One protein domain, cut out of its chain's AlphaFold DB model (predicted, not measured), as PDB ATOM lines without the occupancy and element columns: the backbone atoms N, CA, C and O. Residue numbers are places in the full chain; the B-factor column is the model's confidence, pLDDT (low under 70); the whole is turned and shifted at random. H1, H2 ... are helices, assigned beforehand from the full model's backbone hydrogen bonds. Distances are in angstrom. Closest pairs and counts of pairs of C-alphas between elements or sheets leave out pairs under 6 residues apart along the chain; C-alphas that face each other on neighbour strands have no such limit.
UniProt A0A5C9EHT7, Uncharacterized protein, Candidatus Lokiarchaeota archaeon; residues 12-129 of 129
ATOM      1  N   GLU A  12      54.843 165.140 122.384       60.56
ATOM      2  CA  GLU A  12      55.061 166.537 121.954       60.56
ATOM      3  C   GLU A  12      55.010 167.549 123.116       60.56
ATOM      4  O   GLU A  12      55.722 168.554 123.099       60.56
ATOM      5  N   LYS A  13      54.179 167.295 124.139       61.09
ATOM      6  CA  LYS A  13      54.089 168.155 125.334       61.09
ATOM      7  C   LYS A  13      55.278 167.957 126.269       61.09
ATOM      8  O   LYS A  13      55.760 168.938 126.831       61.09
ATOM      9  N   GLU A  14      55.754 166.722 126.411       64.12
ATOM     10  CA  GLU A  14      56.993 166.422 127.132       64.12
ATOM     11  C   GLU A  14      58.193 167.071 126.434       64.12
ATOM     12  O   GLU A  14      58.927 167.812 127.086       64.12
ATOM     13  N   ASP A  15      58.351 166.906 125.112       75.19
ATOM     14  CA  ASP A  15      59.469 167.511 124.367       75.19
ATOM     15  C   ASP A  15      59.452 169.051 124.461       75.19
ATOM     16  O   ASP A  15      60.486 169.691 124.668       75.19
ATOM     17  N   GLY A  16      58.263 169.666 124.412       77.38
ATOM     18  CA  GLY A  16      58.092 171.103 124.636       77.38
ATOM     19  C   GLY A  16      58.520 171.561 126.035       77.38
ATOM     20  O   GLY A  16      59.267 172.530 126.166       77.38
ATOM     21  N   GLY A  17      58.092 170.852 127.084       81.56
ATOM     22  CA  GLY A  17      58.452 171.177 128.466       81.56
ATOM     23  C   GLY A  17      59.952 171.041 128.740       81.56
ATOM     24  O   GLY A  17      60.555 171.943 129.326       81.56
ATOM     25  N   TYR A  18      60.586 169.970 128.247       85.69
ATOM     26  CA  TYR A  18      62.035 169.776 128.371       85.69
ATOM     27  C   TYR A  18      62.833 170.885 127.679       85.69
ATOM     28  O   TYR A  18      63.791 171.406 128.258       85.69
ATOM     29  N   ARG A  19      62.429 171.304 126.472       87.94
ATOM     30  CA  ARG A  19      63.080 172.420 125.765       87.94
ATOM     31  C   ARG A  19      62.986 173.727 126.541       87.94
ATOM     32  O   ARG A  19      63.986 174.441 126.631       87.94
ATOM     33  N   THR A  20      61.826 174.025 127.127       88.94
ATOM     34  CA  THR A  20      61.653 175.232 127.944       88.94
ATOM     35  C   THR A  20      62.570 175.207 129.163       88.94
ATOM     36  O   THR A  20      63.249 176.201 129.404       88.94
ATOM     37  N   VAL A  21      62.668 174.076 129.874       91.12
ATOM     38  CA  VAL A  21      63.584 173.927 131.022       91.12
ATOM     39  C   VAL A  21      65.031 174.193 130.622       91.12
ATOM     40  O   VAL A  21      65.723 174.950 131.300       91.12
ATOM     41  N   ILE A  22      65.493 173.604 129.513       92.38
ATOM     42  CA  ILE A  22      66.864 173.802 129.024       92.38
ATOM     43  C   ILE A  22      67.102 175.275 128.686       92.38
ATOM     44  O   ILE A  22      68.103 175.853 129.107       92.38
ATOM     45  N   PHE A  23      66.175 175.905 127.965       93.31
ATOM     46  CA  PHE A  23      66.300 177.305 127.574       93.31
ATOM     47  C   PHE A  23      66.359 178.241 128.790       93.31
ATOM     48  O   PHE A  23      67.254 179.084 128.883       93.31
ATOM     49  N   THR A  24      65.463 178.059 129.764       93.56
ATOM     50  CA  THR A  24      65.464 178.865 130.991       93.56
ATOM     51  C   THR A  24      66.694 178.597 131.852       93.56
ATOM     52  O   THR A  24      67.214 179.532 132.462       93.56
ATOM     53  N   ALA A  25      67.217 177.367 131.863       94.50
ATOM     54  CA  ALA A  25      68.440 177.026 132.586       94.50
ATOM     55  C   ALA A  25      69.670 177.714 131.975       94.50
ATOM     56  O   ALA A  25      70.497 178.254 132.711       94.50
ATOM     57  N   ILE A  26      69.768 177.766 130.641       96.81
ATOM     58  CA  ILE A  26      70.846 178.482 129.941       96.81
ATOM     59  C   ILE A  26      70.798 179.976 130.276       96.81
ATOM     60  O   ILE A  26      71.815 180.542 130.675       96.81
ATOM     61  N   ILE A  27      69.622 180.608 130.178       96.50
ATOM     62  CA  ILE A  27      69.455 182.030 130.524       96.50
ATOM     63  C   ILE A  27      69.835 182.281 131.984       96.50
ATOM     64  O   ILE A  27      70.569 183.223 132.278       96.50
ATOM     65  N   THR A  28      69.383 181.414 132.890       96.69
ATOM     66  CA  THR A  28      69.724 181.490 134.316       96.69
ATOM     67  C   THR A  28      71.232 181.429 134.529       96.69
ATOM     68  O   THR A  28      71.772 182.235 135.282       96.69
ATOM     69  N   GLY A  29      71.927 180.514 133.846       96.69
ATOM     70  CA  GLY A  29      73.383 180.396 133.917       96.69
ATOM     71  C   GLY A  29      74.098 181.659 133.436       96.69
ATOM     72  O   GLY A  29      75.000 182.148 134.115       96.69
ATOM     73  N   VAL A  30      73.661 182.236 132.313       97.62
ATOM     74  CA  VAL A  30      74.214 183.498 131.790       97.62
ATOM     75  C   VAL A  30      74.001 184.644 132.781       97.62
ATOM     76  O   VAL A  30      74.942 185.381 133.075       97.62
ATOM     77  N   LEU A  31      72.793 184.777 133.336       97.25
ATOM     78  CA  LEU A  31      72.474 185.809 134.324       97.25
ATOM     79  C   LEU A  31      73.258 185.629 135.623       97.25
ATOM     80  O   LEU A  31      73.731 186.614 136.183       97.25
ATOM     81  N   PHE A  32      73.439 184.390 136.079       96.06
ATOM     82  CA  PHE A  32      74.239 184.089 137.259       96.06
ATOM     83  C   PHE A  32      75.697 184.513 137.071       96.06
ATOM     84  O   PHE A  32      76.245 185.227 137.909       96.06
ATOM     85  N   ILE A  33      76.309 184.137 135.944       96.25
ATOM     86  CA  ILE A  33      77.689 184.517 135.619       96.25
ATOM     87  C   ILE A  33      77.807 186.039 135.512       96.25
ATOM     88  O   ILE A  33      78.695 186.624 136.126       96.25
ATOM     89  N   ALA A  34      76.903 186.696 134.782       95.56
ATOM     90  CA  ALA A  34      76.907 188.150 134.662       95.56
ATOM     91  C   ALA A  34      76.788 188.822 136.040       95.56
ATOM     92  O   ALA A  34      77.581 189.702 136.375       95.56
ATOM     93  N   SER A  35      75.845 188.370 136.864       95.31
ATOM     94  CA  SER A  35      75.628 188.907 138.203       95.31
ATOM     95  C   SER A  35      76.855 188.729 139.102       95.31
ATOM     96  O   SER A  35      77.261 189.692 139.752       95.31
ATOM     97  N   LEU A  36      77.510 187.563 139.083       94.25
ATOM     98  CA  LEU A  36      78.763 187.340 139.811       94.25
ATOM     99  C   LEU A  36      79.882 188.275 139.348       94.25
ATOM    100  O   LEU A  36      80.576 188.852 140.181       94.25
ATOM    101  N   LEU A  37      80.056 188.445 138.037       94.94
ATOM    102  CA  LEU A  37      81.125 189.280 137.491       94.94
ATOM    103  C   LEU A  37      80.948 190.754 137.871       94.94
ATOM    104  O   LEU A  37      81.915 191.400 138.275       94.94
ATOM    105  N   PHE A  38      79.727 191.283 137.766       94.00
ATOM    106  CA  PHE A  38      79.458 192.688 138.072       94.00
ATOM    107  C   PHE A  38      79.393 192.970 139.573       94.00
ATOM    108  O   PHE A  38      79.904 194.007 140.001       94.00
ATOM    109  N   ASN A  39      78.768 192.097 140.369       93.88
ATOM    110  CA  ASN A  39      78.588 192.318 141.806       93.88
ATOM    111  C   ASN A  39      79.787 191.864 142.648       93.88
ATOM    112  O   ASN A  39      80.076 192.484 143.666       93.88
ATOM    113  N   GLY A  40      80.530 190.854 142.189       91.12
ATOM    114  CA  GLY A  40      81.830 190.469 142.747       91.12
ATOM    115  C   GLY A  40      82.969 191.420 142.364       91.12
ATOM    116  O   GLY A  40      84.118 191.147 142.683       91.12
ATOM    117  N   GLU A  41      82.657 192.503 141.643       87.94
ATOM    118  CA  GLU A  41      83.589 193.545 141.189       87.94
ATOM    119  C   GLU A  41      84.740 193.048 140.298       87.94
ATOM    120  O   GLU A  41      85.688 193.783 140.032       87.94
ATOM    121  N   ILE A  42      84.621 191.829 139.758       89.94
ATOM    122  CA  ILE A  42      85.563 191.247 138.792       89.94
ATOM    123  C   ILE A  42      85.561 192.075 137.502       89.94
ATOM    124  O   ILE A  42      86.609 192.324 136.908       89.94
ATOM    125  N   ILE A  43      84.374 192.521 137.076       87.62
ATOM    126  CA  ILE A  43      84.191 193.462 135.972       87.62
ATOM    127  C   ILE A  43      83.629 194.764 136.532       87.62
ATOM    128  O   ILE A  43      82.560 194.804 137.145       87.62
ATOM    129  N   SER A  44      84.344 195.853 136.268       82.56
ATOM    130  CA  SER A  44      83.918 197.199 136.634       82.56
ATOM    131  C   SER A  44      83.220 197.890 135.469       82.56
ATOM    132  O   SER A  44      83.699 197.886 134.337       82.56
ATOM    133  N   LEU A  45      82.090 198.533 135.759       79.81
ATOM    134  CA  LEU A  45      81.449 199.461 134.835       79.81
ATOM    135  C   LEU A  45      82.200 200.797 134.888       79.81
ATOM    136  O   LEU A  45      82.109 201.533 135.878       79.81
ATOM    137  N   THR A  46      82.962 201.102 133.842       81.25
ATOM    138  CA  THR A  46      83.737 202.345 133.750       81.25
ATOM    139  C   THR A  46      82.843 203.466 133.239       81.25
ATOM    140  O   THR A  46      82.504 203.524 132.062       81.25
ATOM    141  N   PHE A  47      82.463 204.367 134.140       79.94
ATOM    142  CA  PHE A  47      81.697 205.570 133.829       79.94
ATOM    143  C   PHE A  47      82.384 206.794 134.449       79.94
ATOM    144  O   PHE A  47      83.116 206.626 135.430       79.94
ATOM    145  N   PRO A  48      82.139 208.008 133.919       84.00
ATOM    146  CA  PRO A  48      82.582 209.247 134.548       84.00
ATOM    147  C   PRO A  48      82.129 209.326 136.006       84.00
ATOM    148  O   PRO A  48      81.040 208.860 136.347       84.00
ATOM    149  N   ASN A  49      82.956 209.933 136.857       79.75
ATOM    150  CA  ASN A  49      82.680 210.036 138.286       79.75
ATOM    151  C   ASN A  49      81.596 211.099 138.546       79.75
ATOM    152  O   ASN A  49      81.884 212.279 138.731       79.75
ATOM    153  N   ASN A  50      80.337 210.678 138.450       91.31
ATOM    154  CA  ASN A  50      79.143 211.484 138.668       91.31
ATOM    155  C   ASN A  50      78.094 210.604 139.357       91.31
ATOM    156  O   ASN A  50      77.905 209.444 138.981       91.31
ATOM    157  N   ILE A  51      77.386 211.187 140.323       91.38
ATOM    158  CA  ILE A  51      76.344 210.538 141.121       91.38
ATOM    159  C   ILE A  51      75.293 209.800 140.279       91.38
ATOM    160  O   ILE A  51      74.844 208.719 140.653       91.38
ATOM    161  N   ILE A  52      74.944 210.324 139.099       92.81
ATOM    162  CA  ILE A  52      73.983 209.680 138.191       92.81
ATOM    163  C   ILE A  52      74.510 208.316 137.728       92.81
ATOM    164  O   ILE A  52      73.776 207.329 137.739       92.81
ATOM    165  N   PHE A  53      75.787 208.226 137.349       91.81
ATOM    166  CA  PHE A  53      76.371 206.970 136.881       91.81
ATOM    167  C   PHE A  53      76.581 205.966 138.015       91.81
ATOM    168  O   PHE A  53      76.463 204.767 137.778       91.81
ATOM    169  N   GLU A  54      76.845 206.417 139.242       91.19
ATOM    170  CA  GLU A  54      76.887 205.526 140.408       91.19
ATOM    171  C   GLU A  54      75.526 204.878 140.672       91.19
ATOM    172  O   GLU A  54      75.448 203.658 140.836       91.19
ATOM    173  N   LEU A  55      74.444 205.661 140.611       93.75
ATOM    174  CA  LEU A  55      73.082 205.136 140.724       93.75
ATOM    175  C   LEU A  55      72.778 204.116 139.624       93.75
ATOM    176  O   LEU A  55      72.258 203.040 139.914       93.75
ATOM    177  N   VAL A  56      73.160 204.399 138.375       93.25
ATOM    178  CA  VAL A  56      72.989 203.453 137.260       93.25
ATOM    179  C   VAL A  56      73.737 202.140 137.520       93.25
ATOM    180  O   VAL A  56      73.169 201.071 137.299       93.25
ATOM    181  N   LYS A  57      74.973 202.182 138.041       92.88
ATOM    182  CA  LYS A  57      75.724 200.962 138.401       92.88
ATOM    183  C   LYS A  57      74.986 200.141 139.456       92.88
ATOM    184  O   LYS A  57      74.869 198.929 139.294       92.88
ATOM    185  N   ILE A  58      74.479 200.792 140.505       95.00
ATOM    186  CA  ILE A  58      73.718 200.140 141.580       95.00
ATOM    187  C   ILE A  58      72.446 199.491 141.020       95.00
ATOM    188  O   ILE A  58      72.157 198.333 141.331       95.00
ATOM    189  N   VAL A  59      71.713 200.199 140.158       95.94
ATOM    190  CA  VAL A  59      70.479 199.698 139.538       95.94
ATOM    191  C   VAL A  59      70.758 198.491 138.645       95.94
ATOM    192  O   VAL A  59      70.095 197.469 138.802       95.94
ATOM    193  N   ILE A  60      71.759 198.553 137.762       95.31
ATOM    194  CA  ILE A  60      72.128 197.425 136.886       95.31
ATOM    195  C   ILE A  60      72.505 196.197 137.719       95.31
ATOM    196  O   ILE A  60      72.001 195.101 137.476       95.31
ATOM    197  N   ARG A  61      73.359 196.391 138.730       96.00
ATOM    198  CA  ARG A  61      73.789 195.343 139.664       96.00
ATOM    199  C   ARG A  61      72.606 194.676 140.370       96.00
ATOM    200  O   ARG A  61      72.526 193.450 140.398       96.00
ATOM    201  N   THR A  62      71.662 195.481 140.852       97.75
ATOM    202  CA  THR A  62      70.430 195.012 141.504       97.75
ATOM    203  C   THR A  62      69.543 194.234 140.529       97.75
ATOM    204  O   THR A  62      69.118 193.122 140.833       97.75
ATOM    205  N   ILE A  63      69.294 194.775 139.331       97.69
ATOM    206  CA  ILE A  63      68.452 194.130 138.311       97.69
ATOM    207  C   ILE A  63      69.018 192.764 137.920       97.69
ATOM    208  O   ILE A  63      68.251 191.814 137.789       97.69
ATOM    209  N   LEU A  64      70.339 192.630 137.773       97.12
ATOM    210  CA  LEU A  64      70.965 191.345 137.453       97.12
ATOM    211  C   LEU A  64      70.678 190.273 138.512       97.12
ATOM    212  O   LEU A  64      70.354 189.145 138.145       97.12
ATOM    213  N   ILE A  65      70.728 190.628 139.799       97.88
ATOM    214  CA  ILE A  65      70.411 189.706 140.899       97.88
ATOM    215  C   ILE A  65      68.931 189.308 140.862       97.88
ATOM    216  O   ILE A  65      68.608 188.125 140.972       97.88
ATOM    217  N   LEU A  66      68.029 190.275 140.666       98.06
ATOM    218  CA  LEU A  66      66.587 190.011 140.600       98.06
ATOM    219  C   LEU A  66      66.218 189.136 139.396       98.06
ATOM    220  O   LEU A  66      65.442 188.192 139.536       98.06
ATOM    221  N   LEU A  67      66.801 189.412 138.226       97.19
ATOM    222  CA  LEU A  67      66.608 188.595 137.030       97.19
ATOM    223  C   LEU A  67      67.169 187.190 137.233       97.19
ATOM    224  O   LEU A  67      66.487 186.224 136.903       97.19
ATOM    225  N   PHE A  68      68.366 187.057 137.808       97.44
ATOM    226  CA  PHE A  68      68.926 185.756 138.161       97.44
ATOM    227  C   PHE A  68      67.954 184.951 139.038       97.44
ATOM    228  O   PHE A  68      67.616 183.821 138.690       97.44
ATOM    229  N   PHE A  69      67.458 185.541 140.128       97.50
ATOM    230  CA  PHE A  69      66.537 184.867 141.040       97.50
ATOM    231  C   PHE A  69      65.229 184.455 140.349       97.50
ATOM    232  O   PHE A  69      64.773 183.318 140.503       97.50
ATOM    233  N   LEU A  70      64.640 185.357 139.556       95.88
ATOM    234  CA  LEU A  70      63.396 185.108 138.833       95.88
ATOM    235  C   LEU A  70      63.562 183.974 137.812       95.88
ATOM    236  O   LEU A  70      62.794 183.013 137.827       95.88
ATOM    237  N   PHE A  71      64.574 184.059 136.946       95.62
ATOM    238  CA  PHE A  71      64.810 183.054 135.911       95.62
ATOM    239  C   PHE A  71      65.200 181.704 136.501       95.62
ATOM    240  O   PHE A  71      64.717 180.683 136.009       95.62
ATOM    241  N   PHE A  72      65.975 181.682 137.593       95.88
ATOM    242  CA  PHE A  72      66.245 180.437 138.300       95.88
ATOM    243  C   PHE A  72      64.946 179.832 138.821       95.88
ATOM    244  O   PHE A  72      64.686 178.652 138.593       95.88
ATOM    245  N   THR A  73      64.114 180.631 139.490       95.25
ATOM    246  CA  THR A  73      62.841 180.159 140.043       95.25
ATOM    247  C   THR A  73      61.938 179.596 138.949       95.25
ATOM    248  O   THR A  73      61.421 178.497 139.110       95.25
ATOM    249  N   ILE A  74      61.819 180.282 137.806       93.06
ATOM    250  CA  ILE A  74      61.065 179.802 136.637       93.06
ATOM    251  C   ILE A  74      61.655 178.492 136.109       93.06
ATOM    252  O   ILE A  74      60.932 177.520 135.905       93.06
ATOM    253  N   SER A  75      62.973 178.437 135.906       94.00
ATOM    254  CA  SER A  75      63.636 177.243 135.382       94.00
ATOM    255  C   SER A  75      63.461 176.043 136.305       94.00
ATOM    256  O   SER A  75      63.236 174.924 135.841       94.00
ATOM    257  N   TYR A  76      63.571 176.270 137.612       93.75
ATOM    258  CA  TYR A  76      63.414 175.232 138.612       93.75
ATOM    259  C   TYR A  76      61.954 174.800 138.739       93.75
ATOM    260  O   TYR A  76      61.700 173.603 138.788       93.75
ATOM    261  N   ALA A  77      60.998 175.733 138.716       91.50
ATOM    262  CA  ALA A  77      59.569 175.426 138.695       91.50
ATOM    263  C   ALA A  77      59.198 174.568 137.476       91.50
ATOM    264  O   ALA A  77      58.618 173.501 137.643       91.50
ATOM    265  N   ASN A  78      59.657 174.940 136.277       91.25
ATOM    266  CA  ASN A  78      59.429 174.154 135.062       91.25
ATOM    267  C   ASN A  78      60.008 172.732 135.177       91.25
ATOM    268  O   ASN A  78      59.370 171.756 134.787       91.25
ATOM    269  N   TYR A  79      61.216 172.587 135.734       92.19
ATOM    270  CA  TYR A  79      61.811 171.269 135.980       92.19
ATOM    271  C   TYR A  79      60.987 170.452 136.984       92.19
ATOM    272  O   TYR A  79      60.770 169.252 136.812       92.19
ATOM    273  N   ARG A  80      60.518 171.107 138.041       91.69
ATOM    274  CA  ARG A  80      59.714 170.521 139.109       91.69
ATOM    275  C   ARG A  80      58.343 170.052 138.617       91.69
ATOM    276  O   ARG A  80      57.931 168.953 138.992       91.69
ATOM    277  N   ASP A  81      57.734 170.782 137.690       88.75
ATOM    278  CA  ASP A  81      56.504 170.380 137.006       88.75
ATOM    279  C   ASP A  81      56.703 169.114 136.158       88.75
ATOM    280  O   ASP A  81      55.874 168.206 136.222       88.75
ATOM    281  N   LEU A  82      57.834 168.978 135.448       88.25
ATOM    282  CA  LEU A  82      58.163 167.752 134.697       88.25
ATOM    283  C   LEU A  82      58.339 166.526 135.604       88.25
ATOM    284  O   LEU A  82      58.016 165.407 135.215       88.25
ATOM    285  N   VAL A  83      58.853 166.726 136.819       88.94
ATOM    286  CA  VAL A  83      59.041 165.657 137.817       88.94
ATOM    287  C   VAL A  83      57.783 165.460 138.684       88.94
ATOM    288  O   VAL A  83      57.748 164.582 139.548       88.94
ATOM    289  N   GLY A  84      56.729 166.254 138.458       85.88
ATOM    290  CA  GLY A  84      55.445 166.155 139.156       85.88
ATOM    291  C   GLY A  84      55.500 166.548 140.633       85.88
ATOM    292  O   GLY A  84      54.729 166.022 141.435       85.88
ATOM    293  N   LYS A  85      56.427 167.427 141.031       88.06
ATOM    294  CA  LYS A  85      56.564 167.884 142.422       88.06
ATOM    295  C   LYS A  85      56.627 169.405 142.470       88.06
ATOM    296  O   LYS A  85      57.529 169.934 141.843       88.06
ATOM    297  N   PRO A  86      55.830 170.111 143.285       87.12
ATOM    298  CA  PRO A  86      55.898 171.571 143.363       87.12
ATOM    299  C   PRO A  86      57.245 172.061 143.914       87.12
ATOM    300  O   PRO A  86      57.972 171.313 144.581       87.12
ATOM    301  N   ILE A  87      57.582 173.322 143.640       90.56
ATOM    302  CA  ILE A  87      58.702 174.010 144.292       90.56
ATOM    303  C   ILE A  87      58.386 174.228 145.777       90.56
ATOM    304  O   ILE A  87      57.274 174.612 146.130       90.56
ATOM    305  N   GLY A  88      59.349 173.950 146.653       90.06
ATOM    306  CA  GLY A  88      59.197 174.152 148.090       90.06
ATOM    307  C   GLY A  88      59.855 175.439 148.586       90.06
ATOM    308  O   GLY A  88      60.697 176.054 147.927       90.06
ATOM    309  N   TRP A  89      59.505 175.819 149.815       89.12
ATOM    310  CA  TRP A  89      60.087 176.977 150.502       89.12
ATOM    311  C   TRP A  89      61.579 176.826 150.797       89.12
ATOM    312  O   TRP A  89      62.292 177.821 150.865       89.12
ATOM    313  N   LYS A  90      62.072 175.592 150.960       92.69
ATOM    314  CA  LYS A  90      63.497 175.332 151.217       92.69
ATOM    315  C   LYS A  90      64.345 175.685 149.999       92.69
ATOM    316  O   LYS A  90      65.401 176.292 150.143       92.69
ATOM    317  N   GLU A  91      63.864 175.332 148.812       93.69
ATOM    318  CA  GLU A  91      64.507 175.640 147.542       93.69
ATOM    319  C   GLU A  91      64.492 177.150 147.275       93.69
ATOM    320  O   GLU A  91      65.535 177.722 146.960       93.69
ATOM    321  N   LEU A  92      63.358 177.821 147.507       94.75
ATOM    322  CA  LEU A  92      63.267 179.283 147.413       94.75
ATOM    323  C   LEU A  92      64.192 179.994 148.412       94.75
ATOM    324  O   LEU A  92      64.865 180.955 148.045       94.75
ATOM    325  N   LEU A  93      64.278 179.507 149.653       94.88
ATOM    326  CA  LEU A  93      65.175 180.061 150.670       94.88
ATOM    327  C   LEU A  93      66.649 179.901 150.277       94.88
ATOM    328  O   LEU A  93      67.436 180.829 150.445       94.88
ATOM    329  N   PHE A  94      67.027 178.748 149.723       95.75
ATOM    330  CA  PHE A  94      68.379 178.538 149.209       95.75
ATOM    331  C   PHE A  94      68.718 179.541 148.098       95.75
ATOM    332  O   PHE A  94      69.783 180.158 148.123       95.75
ATOM    333  N   LEU A  95      67.791 179.763 147.161       96.06
ATOM    334  CA  LEU A  95      67.964 180.745 146.088       96.06
ATOM    335  C   LEU A  95      68.025 182.178 146.598       96.06
ATOM    336  O   LEU A  95      68.797 182.980 146.068       96.06
ATOM    337  N   LEU A  96      67.258 182.492 147.640       96.69
ATOM    338  CA  LEU A  96      67.308 183.788 148.296       96.69
ATOM    339  C   LEU A  96      68.711 184.029 148.862       96.69
ATOM    340  O   LEU A  96      69.327 185.042 148.549       96.69
ATOM    341  N   ILE A  97      69.253 183.072 149.622       96.69
ATOM    342  CA  ILE A  97      70.602 183.168 150.202       96.69
ATOM    343  C   ILE A  97      71.657 183.327 149.101       96.69
ATOM    344  O   ILE A  97      72.502 184.218 149.182       96.69
ATOM    345  N   LEU A  98      71.586 182.507 148.049       96.38
ATOM    346  CA  LEU A  98      72.521 182.558 146.923       96.38
ATOM    347  C   LEU A  98      72.468 183.917 146.200       96.38
ATOM    348  O   LEU A  98      73.500 184.458 145.807       96.38
ATOM    349  N   SER A  99      71.280 184.507 146.068       96.94
ATOM    350  CA  SER A  99      71.101 185.848 145.495       96.94
ATOM    351  C   SER A  99      71.676 186.937 146.403       96.94
ATOM    352  O   SER A  99      72.397 187.815 145.937       96.94
ATOM    353  N   MET A 100      71.427 186.846 147.713       97.19
ATOM    354  CA  MET A 100      71.899 187.831 148.687       97.19
ATOM    355  C   MET A 100      73.425 187.864 148.805       97.19
ATOM    356  O   MET A 100      73.998 188.953 148.875       97.19
ATOM    357  N   ILE A 101      74.096 186.707 148.758       96.56
ATOM    358  CA  ILE A 101      75.568 186.624 148.806       96.56
ATOM    359  C   ILE A 101      76.211 187.466 147.700       96.56
ATOM    360  O   ILE A 101      77.228 188.112 147.942       96.56
ATOM    361  N   GLN A 102      75.605 187.520 146.512       95.50
ATOM    362  CA  GLN A 102      76.147 188.285 145.385       95.50
ATOM    363  C   GLN A 102      76.210 189.785 145.689       95.50
ATOM    364  O   GLN A 102      77.100 190.464 145.204       95.50
ATOM    365  N   SER A 103      75.318 190.300 146.533       96.50
ATOM    366  CA  SER A 103      75.236 191.728 146.858       96.50
ATOM    367  C   SER A 103      76.055 192.171 148.077       96.50
ATOM    368  O   SER A 103      76.091 193.362 148.376       96.50
ATOM    369  N   ILE A 104      76.724 191.253 148.789       95.44
ATOM    370  CA  ILE A 104      77.307 191.531 150.115       95.44
ATOM    371  C   ILE A 104      78.385 192.628 150.113       95.44
ATOM    372  O   ILE A 104      78.588 193.297 151.123       95.44
ATOM    373  N   LEU A 105      79.058 192.836 148.979       94.38
ATOM    374  CA  LEU A 105      80.135 193.820 148.847       94.38
ATOM    375  C   LEU A 105      79.632 195.266 148.730       94.38
ATOM    376  O   LEU A 105      80.417 196.198 148.882       94.38
ATOM    377  N   ASN A 106      78.339 195.484 148.473       95.38
ATOM    378  CA  ASN A 106      77.778 196.822 148.324       95.38
ATOM    379  C   ASN A 106      76.439 196.946 149.060       95.38
ATOM    380  O   ASN A 106      75.426 196.398 148.632       95.38
ATOM    381  N   VAL A 107      76.424 197.734 150.141       96.44
ATOM    382  CA  VAL A 107      75.251 197.893 151.017       96.44
ATOM    383  C   VAL A 107      74.002 198.390 150.282       96.44
ATOM    384  O   VAL A 107      72.898 197.939 150.578       96.44
ATOM    385  N   TYR A 108      74.153 199.272 149.290       97.06
ATOM    386  CA  TYR A 108      73.019 199.799 148.534       97.06
ATOM    387  C   TYR A 108      72.419 198.729 147.623       97.06
ATOM    388  O   TYR A 108      71.203 198.543 147.609       97.06
ATOM    389  N   VAL A 109      73.269 197.977 146.912       97.44
ATOM    390  CA  VAL A 109      72.827 196.834 146.096       97.44
ATOM    391  C   VAL A 109      72.186 195.767 146.981       97.44
ATOM    392  O   VAL A 109      71.153 195.216 146.608       97.44
ATOM    393  N   PHE A 110      72.746 195.509 148.165       97.88
ATOM    394  CA  PHE A 110      72.214 194.546 149.128       97.88
ATOM    395  C   PHE A 110      70.798 194.896 149.572       97.88
ATOM    396  O   PHE A 110      69.892 194.074 149.440       97.88
ATOM    397  N   VAL A 111      70.577 196.122 150.054       98.06
ATOM    398  CA  VAL A 111      69.261 196.552 150.547       98.06
ATOM    399  C   VAL A 111      68.228 196.557 149.422       98.06
ATOM    400  O   VAL A 111      67.124 196.044 149.605       98.06
ATOM    401  N   LEU A 112      68.577 197.087 148.246       98.06
ATOM    402  CA  LEU A 112      67.655 197.124 147.107       98.06
ATOM    403  C   LEU A 112      67.323 195.719 146.590       98.06
ATOM    404  O   LEU A 112      66.160 195.437 146.301       98.06
ATOM    405  N   SER A 113      68.314 194.825 146.525       98.12
ATOM    406  CA  SER A 113      68.096 193.431 146.128       98.12
ATOM    407  C   SER A 113      67.231 192.702 147.149       98.12
ATOM    408  O   SER A 113      66.296 192.020 146.751       98.12
ATOM    409  N   LEU A 114      67.465 192.892 148.451       98.19
ATOM    410  CA  LEU A 114      66.639 192.300 149.505       98.19
ATOM    411  C   LEU A 114      65.169 192.713 149.368       98.19
ATOM    412  O   LEU A 114      64.290 191.855 149.383       98.19
ATOM    413  N   LEU A 115      64.902 194.011 149.191       98.19
ATOM    414  CA  LEU A 115      63.544 194.519 148.986       98.19
ATOM    415  C   LEU A 115      62.905 193.920 147.729       98.19
ATOM    416  O   LEU A 115      61.779 193.431 147.786       98.19
ATOM    417  N   GLY A 116      63.630 193.908 146.607       97.88
ATOM    418  CA  GLY A 116      63.140 193.319 145.362       97.88
ATOM    419  C   GLY A 116      62.851 191.819 145.488       97.88
ATOM    420  O   GLY A 116      61.813 191.354 145.025       97.88
ATOM    421  N   LEU A 117      63.717 191.064 146.164       98.00
ATOM    422  CA  LEU A 117      63.540 189.629 146.391       98.00
ATOM    423  C   LEU A 117      62.350 189.339 147.309       98.00
ATOM    424  O   LEU A 117      61.585 188.421 147.025       98.00
ATOM    425  N   ILE A 118      62.145 190.137 148.362       97.31
ATOM    426  CA  ILE A 118      60.955 190.039 149.221       97.31
ATOM    427  C   ILE A 118      59.682 190.279 148.401       97.31
ATOM    428  O   ILE A 118      58.729 189.517 148.537       97.31
ATOM    429  N   LEU A 119      59.666 191.290 147.525       97.06
ATOM    430  CA  LEU A 119      58.516 191.557 146.653       97.06
ATOM    431  C   LEU A 119      58.241 190.396 145.689       97.06
ATOM    432  O   LEU A 119      57.084 190.021 145.511       97.06
ATOM    433  N   ILE A 120      59.283 189.795 145.104       95.94
ATOM    434  CA  ILE A 120      59.131 188.614 144.242       95.94
ATOM    435  C   ILE A 120      58.592 187.427 145.050       95.94
ATOM    436  O   ILE A 120      57.669 186.756 144.596       95.94
ATOM    437  N   LEU A 121      59.123 187.168 146.247       95.12
ATOM    438  CA  LEU A 121      58.638 186.087 147.109       95.12
ATOM    439  C   LEU A 121      57.179 186.290 147.522       95.12
ATOM    440  O   LEU A 121      56.409 185.336 147.492       95.12
ATOM    441  N   LEU A 122      56.790 187.521 147.863       94.75
ATOM    442  CA  LEU A 122      55.404 187.866 148.174       94.75
ATOM    443  C   LEU A 122      54.494 187.626 146.964       94.75
ATOM    444  O   LEU A 122      53.438 187.019 147.103       94.75
ATOM    445  N   TYR A 123      54.916 188.053 145.772       93.50
ATOM    446  CA  TYR A 123      54.187 187.803 144.529       93.50
ATOM    447  C   TYR A 123      53.998 186.302 144.267       93.50
ATOM    448  O   TYR A 123      52.892 185.868 143.951       93.50
ATOM    449  N   LEU A 124      55.055 185.501 144.436       90.69
ATOM    450  CA  LEU A 124      54.984 184.049 144.266       90.69
ATOM    451  C   LEU A 124      54.076 183.392 145.308       90.69
ATOM    452  O   LEU A 124      53.310 182.505 144.949       90.69
ATOM    453  N   TYR A 125      54.132 183.846 146.562       90.62
ATOM    454  CA  TYR A 125      53.247 183.378 147.630       90.62
ATOM    455  C   TYR A 125      51.772 183.606 147.267       90.62
ATOM    456  O   TYR A 125      50.979 182.676 147.329       90.62
ATOM    457  N   LEU A 126      51.423 184.817 146.817       91.56
ATOM    458  CA  LEU A 126      50.043 185.194 146.485       91.56
ATOM    459  C   LEU A 126      49.458 184.437 145.283       91.56
ATOM    460  O   LEU A 126      48.245 184.348 145.161       91.56
ATOM    461  N   ILE A 127      50.300 183.935 144.376       87.56
ATOM    462  CA  ILE A 127      49.864 183.163 143.196       87.56
ATOM    463  C   ILE A 127      49.775 181.660 143.482       87.56
ATOM    464  O   ILE A 127      49.153 180.924 142.720       87.56
ATOM    465  N   GLN A 128      50.436 181.185 144.539       76.44
ATOM    466  CA  GLN A 128      50.404 179.777 144.933       76.44
ATOM    467  C   GLN A 128      49.130 179.384 145.702       76.44
ATOM    468  O   GLN A 128      48.892 178.183 145.855       76.44
ATOM    469  N   GLU A 129      48.344 180.359 146.172       52.31
ATOM    470  CA  GLU A 129      46.971 180.180 146.683       52.31
ATOM    471  C   GLU A 129      45.952 180.025 145.540       52.31
ATOM    472  O   GLU A 129      45.070 179.142 145.673       52.31
TER     473      GLU A 129
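AT A GLANCE: This is residues 12 to 129 of the 129 residues of an uncharacterized protein of Candidatus Lokiarchaeota archaeon (UniProt A0A5C9EHT7). Four helices make an elongated up-and-down bundle, each running against the one before it: the longest helix, H2, lies in the middle, with H1 along one side of it and the shorter H3 and H4 on the other. The first part of H2 and the long link from H1, residues 40 to 50, make one end of the bundle, and the first part of H1 reaches toward the other end. The 118 residues printed include four named helices, in the order H1, H2, H3, H4, and no named strand; the class is all helix. The whole is only just compact, close to loose, with a radius of gyration of the C-alphas of 15.9 A, and the C-alphas span 53 by 28 by 19 A.

HOW THE PARTS SIT: Start at the first printed residue with H1, residues 12 to 39, and go on to H2, residues 51 to 82. The two form a helical hairpin and touch, with the C-alphas of Thr 24 and Ser 75 the closest at 5.0 A; they run opposite ways at a shallow tilt of 28 degrees. Next comes H3, residues 89 to 102, which forms a hairpin with H2 and touches it at residues 65 to 73 of H2 alone. Look there for the closest C-alphas, Ile 65 and Ser 99, 6.0 A apart; the tilt is a shallow 27 degrees, opposite ways. H1 and H3 only just touch, with 3 pairs of C-alphas within 8 A, through residues 35 to 39 of H1 and residue 102 of H3 alone; the closest C-alphas, of Asn 39 and Gln 102, are 5.9 A apart. H4, residues 107 to 128, forms a hairpin with H3 at a shallow tilt of 19 degrees, and their closest C-alphas, of Met 100 and Phe 110, are 6.7 A apart. H4 touches residues 58 to 70 of H2 alone, and the two run the same way at a shallow tilt of 32 degrees; the C-alphas of Thr 62 and Ser 113 are the closest at 5.4 A. H1 and H4 are only just apart, closest 8.5 A. In H1, H2 and H4 every O i to N i+4 pair is within hydrogen-bond range; in H3 9 of 10 are.

IN THESE COORDINATES: Find C-alpha 12 at (55.061, 166.537, 121.954); from there H1 runs 40.2 A to C-alpha 39. H2 begins at C-alpha 51, (76.344, 210.538, 141.121), and runs 46.9 A to C-alpha 82. H3 covers 20.3 A from C-alpha 89 to C-alpha 102. H4 covers 31.3 A from C-alpha 107 and ends at C-alpha 128, (50.404, 179.777, 144.933).

THE WHOLE: The two C-alphas farthest apart, those of Glu 12 and Asn 49, are 54.1 A apart. The printed part has no cut and ends at residue 129, the chain's last. The link from H1 to H2 is long, that from H2 to H3 short, and that from H3 to H4 tight. Look at the B-factor column for the model's confidence: the mean pLDDT of the printed part is 91.7, and residues 12 to 14 and residue 129 are under 70.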